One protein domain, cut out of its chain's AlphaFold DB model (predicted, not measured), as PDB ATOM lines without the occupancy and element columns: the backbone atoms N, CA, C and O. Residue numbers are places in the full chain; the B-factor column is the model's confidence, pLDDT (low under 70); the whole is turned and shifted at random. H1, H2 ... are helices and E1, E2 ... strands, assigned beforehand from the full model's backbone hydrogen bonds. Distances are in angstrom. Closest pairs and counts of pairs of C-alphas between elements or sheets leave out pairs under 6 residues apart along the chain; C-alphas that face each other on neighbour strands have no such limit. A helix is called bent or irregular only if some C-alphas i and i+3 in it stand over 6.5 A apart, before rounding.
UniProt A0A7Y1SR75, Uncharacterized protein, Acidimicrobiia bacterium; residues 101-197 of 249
ATOM      1  N   LEU A 101      24.961 -21.795 -34.396       96.69
ATOM      2  CA  LEU A 101      23.641 -22.293 -34.026       96.69
ATOM      3  C   LEU A 101      23.023 -23.224 -35.094       96.69
ATOM      4  O   LEU A 101      22.731 -24.371 -34.751       96.69
ATOM      5  N   PRO A 102      22.877 -22.823 -36.376       96.94
ATOM      6  CA  PRO A 102      22.377 -23.710 -37.428       96.94
ATOM      7  C   PRO A 102      23.241 -24.955 -37.603       96.94
ATOM      8  O   PRO A 102      22.699 -26.050 -37.738       96.94
ATOM      9  N   ALA A 103      24.568 -24.811 -37.562       96.94
ATOM     10  CA  ALA A 103      25.452 -25.953 -37.736       96.94
ATOM     11  C   ALA A 103      25.352 -26.959 -36.585       96.94
ATOM     12  O   ALA A 103      25.299 -28.162 -36.821       96.94
ATOM     13  N   SER A 104      25.244 -26.480 -35.347       97.44
ATOM     14  CA  SER A 104      25.119 -27.347 -34.172       97.44
ATOM     15  C   SER A 104      23.775 -28.075 -34.144       97.44
ATOM     16  O   SER A 104      23.728 -29.271 -33.867       97.44
ATOM     17  N   LEU A 105      22.683 -27.393 -34.513       97.44
ATOM     18  CA  LEU A 105      21.377 -28.036 -34.692       97.44
ATOM     19  C   LEU A 105      21.421 -29.109 -35.794       97.44
ATOM     20  O   LEU A 105      20.840 -30.178 -35.632       97.44
ATOM     21  N   ALA A 106      22.145 -28.869 -36.891       97.50
ATOM     22  CA  ALA A 106      22.342 -29.866 -37.945       97.50
ATOM     23  C   ALA A 106      23.115 -31.089 -37.470       97.50
ATOM     24  O   ALA A 106      22.645 -32.202 -37.695       97.50
ATOM     25  N   VAL A 107      24.220 -30.908 -36.746       97.25
ATOM     26  CA  VAL A 107      24.966 -32.028 -36.153       97.25
ATOM     27  C   VAL A 107      24.069 -32.854 -35.223       97.25
ATOM     28  O   VAL A 107      24.024 -34.078 -35.336       97.25
ATOM     29  N   LEU A 108      23.272 -32.211 -34.363       95.62
ATOM     30  CA  LEU A 108      22.347 -32.929 -33.480       95.62
ATOM     31  C   LEU A 108      21.210 -33.643 -34.212       95.62
ATOM     32  O   LEU A 108      20.780 -34.722 -33.797       95.62
ATOM     33  N   ALA A 109      20.701 -33.060 -35.292       96.19
ATOM     34  CA  ALA A 109      19.708 -33.709 -36.131       96.19
ATOM     35  C   ALA A 109      20.303 -34.914 -36.883       96.19
ATOM     36  O   ALA A 109      19.642 -35.946 -36.993       96.19
ATOM     37  N   MET A 110      21.555 -34.820 -37.339       96.75
ATOM     38  CA  MET A 110      22.285 -35.923 -37.975       96.75
ATOM     39  C   MET A 110      22.518 -37.092 -37.015       96.75
ATOM     40  O   MET A 110      22.350 -38.234 -37.423       96.75
ATOM     41  N   ASN A 111      22.813 -36.826 -35.738       95.44
ATOM     42  CA  ASN A 111      23.017 -37.866 -34.719       95.44
ATOM     43  C   ASN A 111      21.768 -38.732 -34.444       95.44
ATOM     44  O   ASN A 111      21.859 -39.742 -33.752       95.44
ATOM     45  N   GLN A 112      20.598 -38.354 -34.970       94.50
ATOM     46  CA  GLN A 112      19.358 -39.137 -34.880       94.50
ATOM     47  C   GLN A 112      19.148 -40.087 -36.072       94.50
ATOM     48  O   GLN A 112      18.100 -40.735 -36.153       94.50
ATOM     49  N   LEU A 113      20.092 -40.127 -37.014       96.06
ATOM     50  CA  LEU A 113      20.029 -40.894 -38.255       96.06
ATOM     51  C   LEU A 113      21.215 -41.863 -38.339       96.06
ATOM     52  O   LEU A 113      22.322 -41.538 -37.918       96.06
ATOM     53  N   ASP A 114      20.989 -43.033 -38.937       96.38
ATOM     54  CA  ASP A 114      22.052 -44.013 -39.200       96.38
ATOM     55  C   ASP A 114      22.857 -43.630 -40.451       96.38
ATOM     56  O   ASP A 114      24.069 -43.833 -40.528       96.38
ATOM     57  N   VAL A 115      22.166 -43.073 -41.452       96.25
ATOM     58  CA  VAL A 115      22.735 -42.608 -42.719       96.25
ATOM     59  C   VAL A 115      22.173 -41.231 -43.021       96.25
ATOM     60  O   VAL A 115      20.961 -41.037 -42.967       96.25
ATOM     61  N   VAL A 116      23.044 -40.288 -43.377       97.44
ATOM     62  CA  VAL A 116      22.662 -38.935 -43.792       97.44
ATOM     63  C   VAL A 116      22.673 -38.861 -45.317       97.44
ATOM     64  O   VAL A 116      23.684 -39.157 -45.950       97.44
ATOM     65  N   ALA A 117      21.544 -38.467 -45.900       96.69
ATOM     66  CA  ALA A 117      21.362 -38.290 -47.340       96.69
ATOM     67  C   ALA A 117      21.408 -36.812 -47.762       96.69
ATOM     68  O   ALA A 117      21.784 -36.510 -48.893       96.69
ATOM     69  N   GLY A 118      21.046 -35.887 -46.868       97.31
ATOM     70  CA  GLY A 118      21.106 -34.457 -47.151       97.31
ATOM     71  C   GLY A 118      20.938 -33.593 -45.910       97.31
ATOM     72  O   GLY A 118      20.194 -33.937 -44.992       97.31
ATOM     73  N   VAL A 119      21.613 -32.444 -45.899       98.12
ATOM     74  CA  VAL A 119      21.527 -31.447 -44.827       98.12
ATOM     75  C   VAL A 119      21.186 -30.097 -45.435       98.12
ATOM     76  O   VAL A 119      21.892 -29.590 -46.307       98.12
ATOM     77  N   SER A 120      20.112 -29.494 -44.944       97.94
ATOM     78  CA  SER A 120      19.734 -28.127 -45.276       97.94
ATOM     79  C   SER A 120      19.511 -27.336 -43.997       97.94
ATOM     80  O   SER A 120      18.826 -27.771 -43.073       97.94
ATOM     81  N   THR A 121      20.107 -26.159 -43.949       98.12
ATOM     82  CA  THR A 121      19.919 -25.183 -42.882       98.12
ATOM     83  C   THR A 121      19.329 -23.933 -43.502       98.12
ATOM     84  O   THR A 121      19.570 -23.631 -44.671       98.12
ATOM     85  N   ALA A 122      18.536 -23.209 -42.737       97.94
ATOM     86  CA  ALA A 122      17.900 -21.992 -43.168       97.94
ATOM     87  C   ALA A 122      17.955 -20.965 -42.050       97.94
ATOM     88  O   ALA A 122      17.662 -21.282 -40.897       97.94
ATOM     89  N   ILE A 123      18.290 -19.733 -42.405       97.75
ATOM     90  CA  ILE A 123      18.275 -18.594 -41.493       97.75
ATOM     91  C   ILE A 123      17.372 -17.510 -42.061       97.75
ATOM     92  O   ILE A 123      17.305 -17.313 -43.280       97.75
ATOM     93  N   THR A 124      16.662 -16.804 -41.193       97.81
ATOM     94  CA  THR A 124      15.950 -15.601 -41.618       97.81
ATOM     95  C   THR A 124      16.904 -14.427 -41.752       97.81
ATOM     96  O   THR A 124      17.808 -14.262 -40.933       97.81
ATOM     97  N   THR A 125      16.656 -13.565 -42.729       96.56
ATOM     98  CA  THR A 125      17.330 -12.269 -42.864       96.56
ATOM     99  C   THR A 125      16.305 -11.157 -42.970       96.56
ATOM    100  O   THR A 125      15.181 -11.384 -43.413       96.56
ATOM    101  N   GLU A 126      16.678  -9.944 -42.565       95.31
ATOM    102  CA  GLU A 126      15.811  -8.782 -42.749       95.31
ATOM    103  C   GLU A 126      15.555  -8.561 -44.244       95.31
ATOM    104  O   GLU A 126      16.488  -8.430 -45.043       95.31
ATOM    105  N   GLY A 127      14.283  -8.530 -44.635       95.94
ATOM    106  CA  GLY A 127      13.921  -8.231 -46.011       95.94
ATOM    107  C   GLY A 127      12.519  -8.667 -46.399       95.94
ATOM    108  O   GLY A 127      11.825  -9.394 -45.694       95.94
ATOM    109  N   LYS A 128      12.100  -8.230 -47.585       96.69
ATOM    110  CA  LYS A 128      10.786  -8.570 -48.127       96.69
ATOM    111  C   LYS A 128      10.707 -10.073 -48.442       96.69
ATOM    112  O   LYS A 128      11.533 -10.539 -49.231       96.69
ATOM    113  N   PRO A 129       9.687 -10.800 -47.944       96.56
ATOM    114  CA  PRO A 129       9.506 -12.215 -48.247       96.56
ATOM    115  C   PRO A 129       9.489 -12.518 -49.747       96.56
ATOM    116  O   PRO A 129       8.902 -11.783 -50.552       96.56
ATOM    117  N   LEU A 130      10.121 -13.630 -50.116       96.94
ATOM    118  CA  LEU A 130      10.184 -14.096 -51.497       96.94
ATOM    119  C   LEU A 130       8.834 -14.670 -51.951       96.94
ATOM    120  O   LEU A 130       8.073 -15.233 -51.169       96.94
ATOM    121  N   ALA A 131       8.555 -14.571 -53.253       95.75
ATOM    122  CA  ALA A 131       7.351 -15.147 -53.862       95.75
ATOM    123  C   ALA A 131       7.528 -16.610 -54.323       95.75
ATOM    124  O   ALA A 131       6.550 -17.259 -54.690       95.75
ATOM    125  N   ARG A 132       8.771 -17.106 -54.379       96.31
ATOM    126  CA  ARG A 132       9.155 -18.452 -54.839       96.31
ATOM    127  C   ARG A 132      10.527 -18.829 -54.283       96.31
ATOM    128  O   ARG A 132      11.299 -17.932 -53.952       96.31
ATOM    129  N   GLY A 133      10.849 -20.119 -54.266       96.25
ATOM    130  CA  GLY A 133      12.151 -20.633 -53.833       96.25
ATOM    131  C   GLY A 133      12.024 -22.038 -53.256       96.25
ATOM    132  O   GLY A 133      11.139 -22.796 -53.657       96.25
ATOM    133  N   THR A 134      12.866 -22.356 -52.280       97.25
ATOM    134  CA  THR A 134      12.727 -23.551 -51.440       97.25
ATOM    135  C   THR A 134      11.816 -23.227 -50.261       97.25
ATOM    136  O   THR A 134      12.036 -22.234 -49.572       97.25
ATOM    137  N   ALA A 135      10.777 -24.032 -50.034       95.12
ATOM    138  CA  ALA A 135       9.893 -23.848 -48.888       95.12
ATOM    139  C   ALA A 135      10.602 -24.306 -47.609       95.12
ATOM    140  O   ALA A 135      11.033 -25.456 -47.515       95.12
ATOM    141  N   VAL A 136      10.689 -23.420 -46.624       95.56
ATOM    142  CA  VAL A 136      11.311 -23.686 -45.327       95.56
ATOM    143  C   VAL A 136      10.260 -23.535 -44.230       95.56
ATOM    144  O   VAL A 136       9.656 -22.465 -44.108       95.56
ATOM    145  N   PRO A 137      10.024 -24.573 -43.410       93.25
ATOM    146  CA  PRO A 137       9.195 -24.439 -42.223       93.25
ATOM    147  C   PRO A 137       9.960 -23.703 -41.114       93.25
ATOM    148  O   PRO A 137      11.035 -24.132 -40.716       93.25
ATOM    149  N   PHE A 138       9.380 -22.638 -40.565       93.56
ATOM    150  CA  PHE A 138       9.788 -22.081 -39.272       93.56
ATOM    151  C   PHE A 138       8.668 -22.284 -38.237       93.56
ATOM    152  O   PHE A 138       7.509 -22.502 -38.616       93.56
ATOM    153  N   PRO A 139       8.973 -22.206 -36.926       90.00
ATOM    154  CA  PRO A 139       7.977 -22.183 -35.858       90.00
ATOM    155  C   PRO A 139       6.861 -21.161 -36.109       90.00
ATOM    156  O   PRO A 139       7.081 -20.135 -36.754       90.00
ATOM    157  N   GLY A 140       5.665 -21.423 -35.565       83.88
ATOM    158  CA  GLY A 140       4.428 -20.700 -35.901       83.88
ATOM    159  C   GLY A 140       4.470 -19.175 -35.745       83.88
ATOM    160  O   GLY A 140       3.708 -18.489 -36.416       83.88
ATOM    161  N   SER A 141       5.373 -18.637 -34.920       87.56
ATOM    162  CA  SER A 141       5.593 -17.190 -34.773       87.56
ATOM    163  C   SER A 141       6.132 -16.517 -36.046       87.56
ATOM    164  O   SER A 141       5.856 -15.342 -36.264       87.56
ATOM    165  N   ILE A 142       6.883 -17.248 -36.879       93.88
ATOM    166  CA  ILE A 142       7.347 -16.804 -38.207       93.88
ATOM    167  C   ILE A 142       6.498 -17.452 -39.307       93.88
ATOM    168  O   ILE A 142       6.075 -16.780 -40.245       93.88
ATOM    169  N   GLY A 143       6.206 -18.748 -39.166       92.00
ATOM    170  CA  GLY A 143       5.512 -19.535 -40.182       92.00
ATOM    171  C   GLY A 143       6.409 -19.924 -41.367       92.00
ATOM    172  O   GLY A 143       7.598 -19.613 -41.394       92.00
ATOM    173  N   PRO A 144       5.875 -20.665 -42.350       94.44
ATOM    174  CA  PRO A 144       6.654 -21.110 -43.501       94.44
ATOM    175  C   PRO A 144       7.076 -19.935 -44.395       94.44
ATOM    176  O   PRO A 144       6.272 -19.046 -44.676       94.44
ATOM    177  N   LEU A 145       8.312 -19.970 -44.897       96.75
ATOM    178  CA  LEU A 145       8.882 -18.953 -45.788       96.75
ATOM    179  C   LEU A 145       9.479 -19.581 -47.052       96.75
ATOM    180  O   LEU A 145       9.875 -20.746 -47.066       96.75
ATOM    181  N   TRP A 146       9.575 -18.782 -48.113       98.19
ATOM    182  CA  TRP A 146      10.383 -19.111 -49.285       98.19
ATOM    183  C   TRP A 146      11.815 -18.621 -49.080       98.19
ATOM    184  O   TRP A 146      12.023 -17.477 -48.679       98.19
ATOM    185  N   ALA A 147      12.782 -19.476 -49.394       98.06
ATOM    186  CA  ALA A 147      14.200 -19.205 -49.222       98.06
ATOM    187  C   ALA A 147      14.992 -19.451 -50.511       98.06
ATOM    188  O   ALA A 147      14.570 -20.209 -51.392       98.06
ATOM    189  N   GLU A 148      16.165 -18.835 -50.596       97.94
ATOM    190  CA  GLU A 148      17.125 -19.023 -51.683       97.94
ATOM    191  C   GLU A 148      18.446 -19.605 -51.176       97.94
ATOM    192  O   GLU A 148      18.835 -19.392 -50.027       97.94
ATOM    193  N   VAL A 149      19.145 -20.346 -52.038       97.44
ATOM    194  CA  VAL A 149      20.456 -20.917 -51.706       97.44
ATOM    195  C   VAL A 149      21.479 -19.794 -51.572       97.44
ATOM    196  O   VAL A 149      21.610 -18.947 -52.453       97.44
ATOM    197  N   SER A 150      22.212 -19.809 -50.467       96.44
ATOM    198  CA  SER A 150      23.261 -18.851 -50.133       96.44
ATOM    199  C   SER A 150      24.625 -19.529 -50.048       96.44
ATOM    200  O   SER A 150      24.733 -20.753 -49.975       96.44
ATOM    201  N   ALA A 151      25.685 -18.721 -50.076       94.88
ATOM    202  CA  ALA A 151      27.040 -19.227 -49.914       94.88
ATOM    203  C   ALA A 151      27.219 -19.847 -48.521       94.88
ATOM    204  O   ALA A 151      26.924 -19.211 -47.511       94.88
ATOM    205  N   LEU A 152      27.732 -21.076 -48.481       93.38
ATOM    206  CA  LEU A 152      28.086 -21.737 -47.232       93.38
ATOM    207  C   LEU A 152      29.262 -21.023 -46.545       93.38
ATOM    208  O   LEU A 152      30.220 -20.634 -47.224       93.38
ATOM    209  N   PRO A 153      29.248 -20.903 -45.205       89.94
ATOM    210  CA  PRO A 153      30.445 -20.573 -44.448       89.94
ATOM    211  C   PRO A 153      31.573 -21.562 -44.765       89.94
ATOM    212  O   PRO A 153      31.343 -22.762 -44.878       89.94
ATOM    213  N   ALA A 154      32.806 -21.062 -44.887       87.50
ATOM    214  CA  ALA A 154      33.958 -21.885 -45.267       87.50
ATOM    215  C   ALA A 154      34.250 -23.034 -44.286       87.50
ATOM    216  O   ALA A 154      34.861 -24.026 -44.676       87.50
ATOM    217  N   SER A 155      33.820 -22.889 -43.033       85.06
ATOM    218  CA  SER A 155      33.999 -23.881 -41.979       85.06
ATOM    219  C   SER A 155      32.968 -25.006 -41.987       85.06
ATOM    220  O   SER A 155      33.130 -25.983 -41.262       85.06
ATOM    221  N   TRP A 156      31.911 -24.891 -42.789       91.25
ATOM    222  CA  TRP A 156      30.868 -25.906 -42.855       91.25
ATOM    223  C   TRP A 156      31.191 -26.995 -43.886       91.25
ATOM    224  O   TRP A 156      31.916 -26.740 -44.857       91.25
ATOM    225  N   PRO A 157      30.625 -28.207 -43.736       92.88
ATOM    226  CA  PRO A 157      30.741 -29.252 -44.746       92.88
ATOM    227  C   PRO A 157      30.199 -28.800 -46.112       92.88
ATOM    228  O   PRO A 157      29.148 -28.166 -46.220       92.88
ATOM    229  N   LYS A 158      30.935 -29.121 -47.183       94.00
ATOM    230  CA  LYS A 158      30.655 -28.633 -48.550       94.00
ATOM    231  C   LYS A 158      29.394 -29.223 -49.180       94.00
ATOM    232  O   LYS A 158      28.911 -28.699 -50.177       94.00
ATOM    233  N   ASP A 159      28.929 -30.341 -48.651       94.56
ATOM    234  CA  ASP A 159      27.745 -31.084 -49.071       94.56
ATOM    235  C   ASP A 159      26.455 -30.584 -48.402       94.56
ATOM    236  O   ASP A 159      25.364 -31.037 -48.748       94.56
ATOM    237  N   TRP A 160      26.554 -29.628 -47.477       97.19
ATOM    238  CA  TRP A 160      25.392 -28.995 -46.860       97.19
ATOM    239  C   TRP A 160      24.784 -27.916 -47.760       97.19
ATOM    240  O   TRP A 160      25.369 -27.469 -48.745       97.19
ATOM    241  N   GLN A 161      23.587 -27.459 -47.406       97.81
ATOM    242  CA  GLN A 161      22.972 -26.280 -48.008       97.81
ATOM    243  C   GLN A 161      22.656 -25.238 -46.938       97.81
ATOM    244  O   GLN A 161      22.083 -25.561 -45.895       97.81
ATOM    245  N   LEU A 162      22.999 -23.981 -47.222       97.94
ATOM    246  CA  LEU A 162      22.511 -22.826 -46.479       97.94
ATOM    247  C   LEU A 162      21.451 -22.113 -47.314       97.94
ATOM    248  O   LEU A 162      21.687 -21.743 -48.464       97.94
ATOM    249  N   LEU A 163      20.287 -21.918 -46.715       98.31
ATOM    250  CA  LEU A 163      19.164 -21.189 -47.273       98.31
ATOM    251  C   LEU A 163      18.988 -19.874 -46.509       98.31
ATOM    252  O   LEU A 163      19.035 -19.841 -45.281       98.31
ATOM    253  N   THR A 164      18.727 -18.799 -47.235       98.06
ATOM    254  CA  THR A 164      18.387 -17.503 -46.648       98.06
ATOM    255  C   THR A 164      16.930 -17.193 -46.948       98.06
ATOM    256  O   THR A 164      16.514 -17.213 -48.108       98.06
ATOM    257  N   ALA A 165      16.150 -16.935 -45.901       97.94
ATOM    258  CA  ALA A 165      14.724 -16.640 -45.978       97.94
ATOM    259  C   ALA A 165      14.458 -15.184 -45.551       97.94
ATOM    260  O   ALA A 165      14.378 -14.910 -44.352       97.94
ATOM    261  N   PRO A 166      14.307 -14.239 -46.496       97.56
ATOM    262  CA  PRO A 166      13.929 -12.870 -46.165       97.56
ATOM    263  C   PRO A 166      12.609 -12.812 -45.383       97.56
ATOM    264  O   PRO A 166      11.608 -13.415 -45.784       97.56
ATOM    265  N   TYR A 167      12.607 -12.070 -44.279       96.81
ATOM    266  CA  TYR A 167      11.480 -11.903 -43.372       96.81
ATOM    267  C   TYR A 167      11.362 -10.439 -42.923       96.81
ATOM    268  O   TYR A 167      12.336  -9.818 -42.505       96.81
ATOM    269  N   ASP A 168      10.147  -9.892 -43.009       94.38
ATOM    270  CA  ASP A 168       9.820  -8.493 -42.675       94.38
ATOM    271  C   ASP A 168       9.193  -8.390 -41.272       94.38
ATOM    272  O   ASP A 168       8.190  -7.717 -41.042       94.38
ATOM    273  N   GLY A 169       9.723  -9.166 -40.326       94.44
ATOM    274  CA  GLY A 169       9.248  -9.202 -38.947       94.44
ATOM    275  C   GLY A 169      10.377  -9.004 -37.946       94.44
ATOM    276  O   GLY A 169      11.555  -9.030 -38.280       94.44
ATOM    277  N   ALA A 170      10.005  -8.804 -36.682       95.12
ATOM    278  CA  ALA A 170      10.952  -8.471 -35.614       95.12
ATOM    279  C   ALA A 170      11.729  -9.677 -35.054       95.12
ATOM    280  O   ALA A 170      12.614  -9.500 -34.217       95.12
ATOM    281  N   LEU A 171      11.365 -10.894 -35.458       96.56
ATOM    282  CA  LEU A 171      11.976 -12.132 -34.984       96.56
ATOM    283  C   LEU A 171      13.038 -12.612 -35.969       96.56
ATOM    284  O   LEU A 171      12.942 -12.363 -37.167       96.56
ATOM    285  N   THR A 172      14.005 -13.361 -35.453       96.62
ATOM    286  CA  THR A 172      14.903 -14.182 -36.257       96.62
ATOM    287  C   THR A 172      14.593 -15.656 -36.031       96.62
ATOM    288  O   THR A 172      14.117 -16.050 -34.963       96.62
ATOM    289  N   GLY A 173      14.860 -16.475 -37.037       96.69
ATOM    290  CA  GLY A 173      14.666 -17.908 -37.003       96.69
ATOM    291  C   GLY A 173      15.828 -18.650 -37.632       96.69
ATOM    292  O   GLY A 173      16.397 -18.225 -38.638       96.69
ATOM    293  N   VAL A 174      16.123 -19.810 -37.060       97.81
ATOM    294  CA  VAL A 174      16.992 -20.823 -37.652       97.81
ATOM    295  C   VAL A 174      16.176 -22.094 -37.787       97.81
ATOM    296  O   VAL A 174      15.541 -22.514 -36.824       97.81
ATOM    297  N   SER A 175      16.189 -22.707 -38.965       97.50
ATOM    298  CA  SER A 175      15.578 -24.005 -39.222       97.50
ATOM    299  C   SER A 175      16.599 -24.941 -39.835       97.50
ATOM    300  O   SER A 175      17.402 -24.554 -40.676       97.50
ATOM    301  N   VAL A 176      16.537 -26.201 -39.452       97.75
ATOM    302  CA  VAL A 176      17.395 -27.260 -39.952       97.75
ATOM    303  C   VAL A 176      16.527 -28.431 -40.357       97.75
ATOM    304  O   VAL A 176      15.586 -28.796 -39.654       97.75
ATOM    305  N   ARG A 177      16.858 -29.025 -41.497       97.19
ATOM    306  CA  ARG A 177      16.249 -30.238 -42.019       97.19
ATOM    307  C   ARG A 177      17.354 -31.174 -42.481       97.19
ATOM    308  O   ARG A 177      18.121 -30.837 -43.384       97.19
ATOM    309  N   VAL A 178      17.391 -32.352 -41.872       97.50
ATOM    310  CA  VAL A 178      18.296 -33.442 -42.224       97.50
ATOM    311  C   VAL A 178      17.468 -34.610 -42.735       97.50
ATOM    312  O   VAL A 178      16.516 -35.045 -42.085       97.50
ATOM    313  N   GLU A 179      17.818 -35.094 -43.917       96.94
ATOM    314  CA  GLU A 179      17.203 -36.245 -44.564       96.94
ATOM    315  C   GLU A 179      18.162 -37.427 -44.493       96.94
ATOM    316  O   GLU A 179      19.375 -37.265 -44.637       96.94
ATOM    317  N   GLY A 180      17.625 -38.620 -44.276       97.06
ATOM    318  CA  GLY A 180      18.434 -39.817 -44.143       97.06
ATOM    319  C   GLY A 180      17.603 -41.045 -43.828       97.06
ATOM    320  O   GLY A 180      16.435 -41.128 -44.208       97.06
ATOM    321  N   GLU A 181      18.203 -41.996 -43.122       96.94
ATOM    322  CA  GLU A 181      17.576 -43.272 -42.789       96.94
ATOM    323  C   GLU A 181      17.732 -43.621 -41.308       96.94
ATOM    324  O   GLU A 181      18.737 -43.291 -40.676       96.94
ATOM    325  N   VAL A 182      16.735 -44.323 -40.767       96.06
ATOM    326  CA  VAL A 182      16.807 -45.016 -39.471       96.06
ATOM    327  C   VAL A 182      16.314 -46.438 -39.670       96.06
ATOM    328  O   VAL A 182      15.206 -46.644 -40.169       96.06
ATOM    329  N   ALA A 183      17.134 -47.423 -39.306       94.88
ATOM    330  CA  ALA A 183      16.876 -48.842 -39.540       94.88
ATOM    331  C   ALA A 183      16.482 -49.143 -41.007       94.88
ATOM    332  O   ALA A 183      15.568 -49.926 -41.271       94.88
ATOM    333  N   GLY A 184      17.143 -48.473 -41.961       93.81
ATOM    334  CA  GLY A 184      16.903 -48.611 -43.405       93.81
ATOM    335  C   GLY A 184      15.591 -48.002 -43.917       93.81
ATOM    336  O   GLY A 184      15.218 -48.236 -45.064       93.81
ATOM    337  N   SER A 185      14.856 -47.258 -43.084       94.94
ATOM    338  CA  SER A 185      13.641 -46.542 -43.492       94.94
ATOM    339  C   SER A 185      13.920 -45.044 -43.643       94.94
ATOM    340  O   SER A 185      14.518 -44.465 -42.730       94.94
ATOM    341  N   PRO A 186      13.459 -44.393 -44.732       95.88
ATOM    342  CA  PRO A 186      13.623 -42.955 -44.914       95.88
ATOM    343  C   PRO A 186      13.034 -42.158 -43.748       95.88
ATOM    344  O   PRO A 186      11.906 -42.405 -43.311       95.88
ATOM    345  N   ARG A 187      13.789 -41.173 -43.265       94.88
ATOM    346  CA  ARG A 187      13.403 -40.286 -42.171       94.88
ATOM    347  C   ARG A 187      13.875 -38.864 -42.449       94.88
ATOM    348  O   ARG A 187      14.959 -38.641 -42.982       94.88
ATOM    349  N   VAL A 188      13.058 -37.903 -42.033       94.88
ATOM    350  CA  VAL A 188      13.421 -36.487 -42.002       94.88
ATOM    351  C   VAL A 188      13.396 -36.027 -40.554       94.88
ATOM    352  O   VAL A 188      12.403 -36.230 -39.855       94.88
ATOM    353  N   VAL A 189      14.484 -35.416 -40.105       95.62
ATOM    354  CA  VAL A 189      14.582 -34.756 -38.804       95.62
ATOM    355  C   VAL A 189      14.591 -33.261 -39.064       95.62
ATOM    356  O   VAL A 189      15.367 -32.774 -39.886       95.62
ATOM    357  N   SER A 190      13.701 -32.516 -38.414       94.88
ATOM    358  CA  SER A 190      13.689 -31.060 -38.531       94.88
ATOM    359  C   SER A 190      13.590 -30.387 -37.174       94.88
ATOM    360  O   SER A 190      12.776 -30.772 -36.331       94.88
ATOM    361  N   GLN A 191      14.440 -29.384 -36.985       95.81
ATOM    362  CA  GLN A 191      14.573 -28.611 -35.758       95.81
ATOM    363  C   GLN A 191      14.609 -27.127 -36.094       95.81
ATOM    364  O   GLN A 191      15.169 -26.739 -37.115       95.81
ATOM    365  N   ALA A 192      14.047 -26.288 -35.233       96.44
ATOM    366  CA  ALA A 192      14.160 -24.850 -35.388       96.44
ATOM    367  C   ALA A 192      14.070 -24.097 -34.071       96.44
ATOM    368  O   ALA A 192      13.511 -24.573 -33.083       96.44
ATOM    369  N   VAL A 193      14.575 -22.874 -34.106       97.12
ATOM    370  CA  VAL A 193      14.565 -21.912 -33.006       97.12
ATOM    371  C   VAL A 193      14.122 -20.562 -33.551       97.12
ATOM    372  O   VAL A 193      14.437 -20.220 -34.693       97.12
ATOM    373  N   VAL A 194      13.361 -19.814 -32.755       96.69
ATOM    374  CA  VAL A 194      12.864 -18.477 -33.105       96.69
ATOM    375  C   VAL A 194      12.844 -17.610 -31.857       96.69
ATOM    376  O   VAL A 194      12.297 -18.033 -30.841       96.69
ATOM    377  N   ASP A 195      13.380 -16.395 -31.957       96.75
ATOM    378  CA  ASP A 195      13.295 -15.371 -30.909       96.75
ATOM    379  C   ASP A 195      13.615 -13.972 -31.481       96.75
ATOM    380  O   ASP A 195      13.886 -13.819 -32.673       96.75
ATOM    381  N   ASP A 196      13.614 -12.936 -30.642       95.94
ATOM    382  CA  ASP A 196      14.249 -11.653 -30.948       95.94
ATOM    383  C   ASP A 196      15.733 -11.882 -31.300       95.94
ATOM    384  O   ASP A 196      16.443 -12.577 -30.560       95.94
ATOM    385  N   PRO A 197      16.253 -11.262 -32.372       95.06
ATOM    386  CA  PRO A 197      17.631 -11.468 -32.819       95.06
ATOM    387  C   PRO A 197      18.676 -11.156 -31.748       95.06
ATOM    388  O   PRO A 197      19.710 -11.818 -31.670       95.06
TER     389      PRO A 197
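What this domain is: This is residues 101 to 197 of the 249 residues of an uncharacterized protein of Acidimicrobiia bacterium (UniProt A0A7Y1SR75). A strongly curled sheet folds back on itself: the long strands E1, E5 and E6 run side by side as one leaf, the short strands E2 and E3 cross over one face of it, and E4 is the hinge between the leaves. The helix H1 packs along the other face of the long leaf. The printed part has 97 residues, with one named helix and six named strands in the order H1 E1 E2 E3 E4 E5 E6, mostly strand by class. The sheet is mixed, in the order E2 E3 E4 E1 E5 E6. The whole is compact, with a radius of gyration of the C-alphas of 13.3 A and spans of 41 by 29 by 25 A.

How they stand to each other: In the strongly twisted sheet, E1 (residues 115 to 126) is the antiparallel neighbour of E5 (residues 172 to 182) at 171 degrees, with N 122 and O 175 2.7 A apart. E5 bends by 50 degrees at residue 179. E5 and E6 (residues 185 to 195) form a hairpin, with N 176 and O 191 2.8 A apart. E4 (residues 161 to 167) is parallel to E1 at 28 degrees, with N 163 and O 121 2.8 A apart. E4 and E3 (residues 145 to 150) form a hairpin, with N 150 and O 162 2.8 A apart. E3 and E2 (residues 134 to 136) form another, with N 136 and O 145 2.8 A apart. E2, E3 and E4 are a meander, each strand the antiparallel neighbour of the one before. The pairing is staggered: E3 pairs with E2 over residues 145 to 147 and with E4 over 148 to 150. In this folded sheet, one sheet bent back into two leaves, E2 and E3 face E1, E5 and E6; the closest C-alphas of E2 and E5, those of Val 136 and Ser 175, are 7.5 A apart. E3 and E6 are apart. H1 (residues 101 to 110) is on the sheet at a height of 7.5 A and over E5, running along the strands at 16 degrees to E5 on the local plane. Its closest C-alphas to E5 are those of Ala 106 and Val 176, 5.9 A. In H1 every O i to N i+4 pair is within hydrogen-bond range.

Where its parts are: E1 is 34.5 A long, from C-alpha 115 at (22.735, -42.608, -42.719) to C-alpha 126 at (15.811, -8.782, -42.749). E6 is 33.6 A, ending with C-alpha 195 at (13.295, -15.371, -30.909), and E5 is 31.1 A. E4 is 19.0 A, E3 15.0 A, H1 14.3 A and E2 6.3 A.

The domain as a whole: The two C-alphas farthest apart, those of Lys 128 and Ala 183, are 41.6 A apart. The printed part has no cut and no long link. The mean pLDDT of the printed part is 95.7, and no printed residue is under 70.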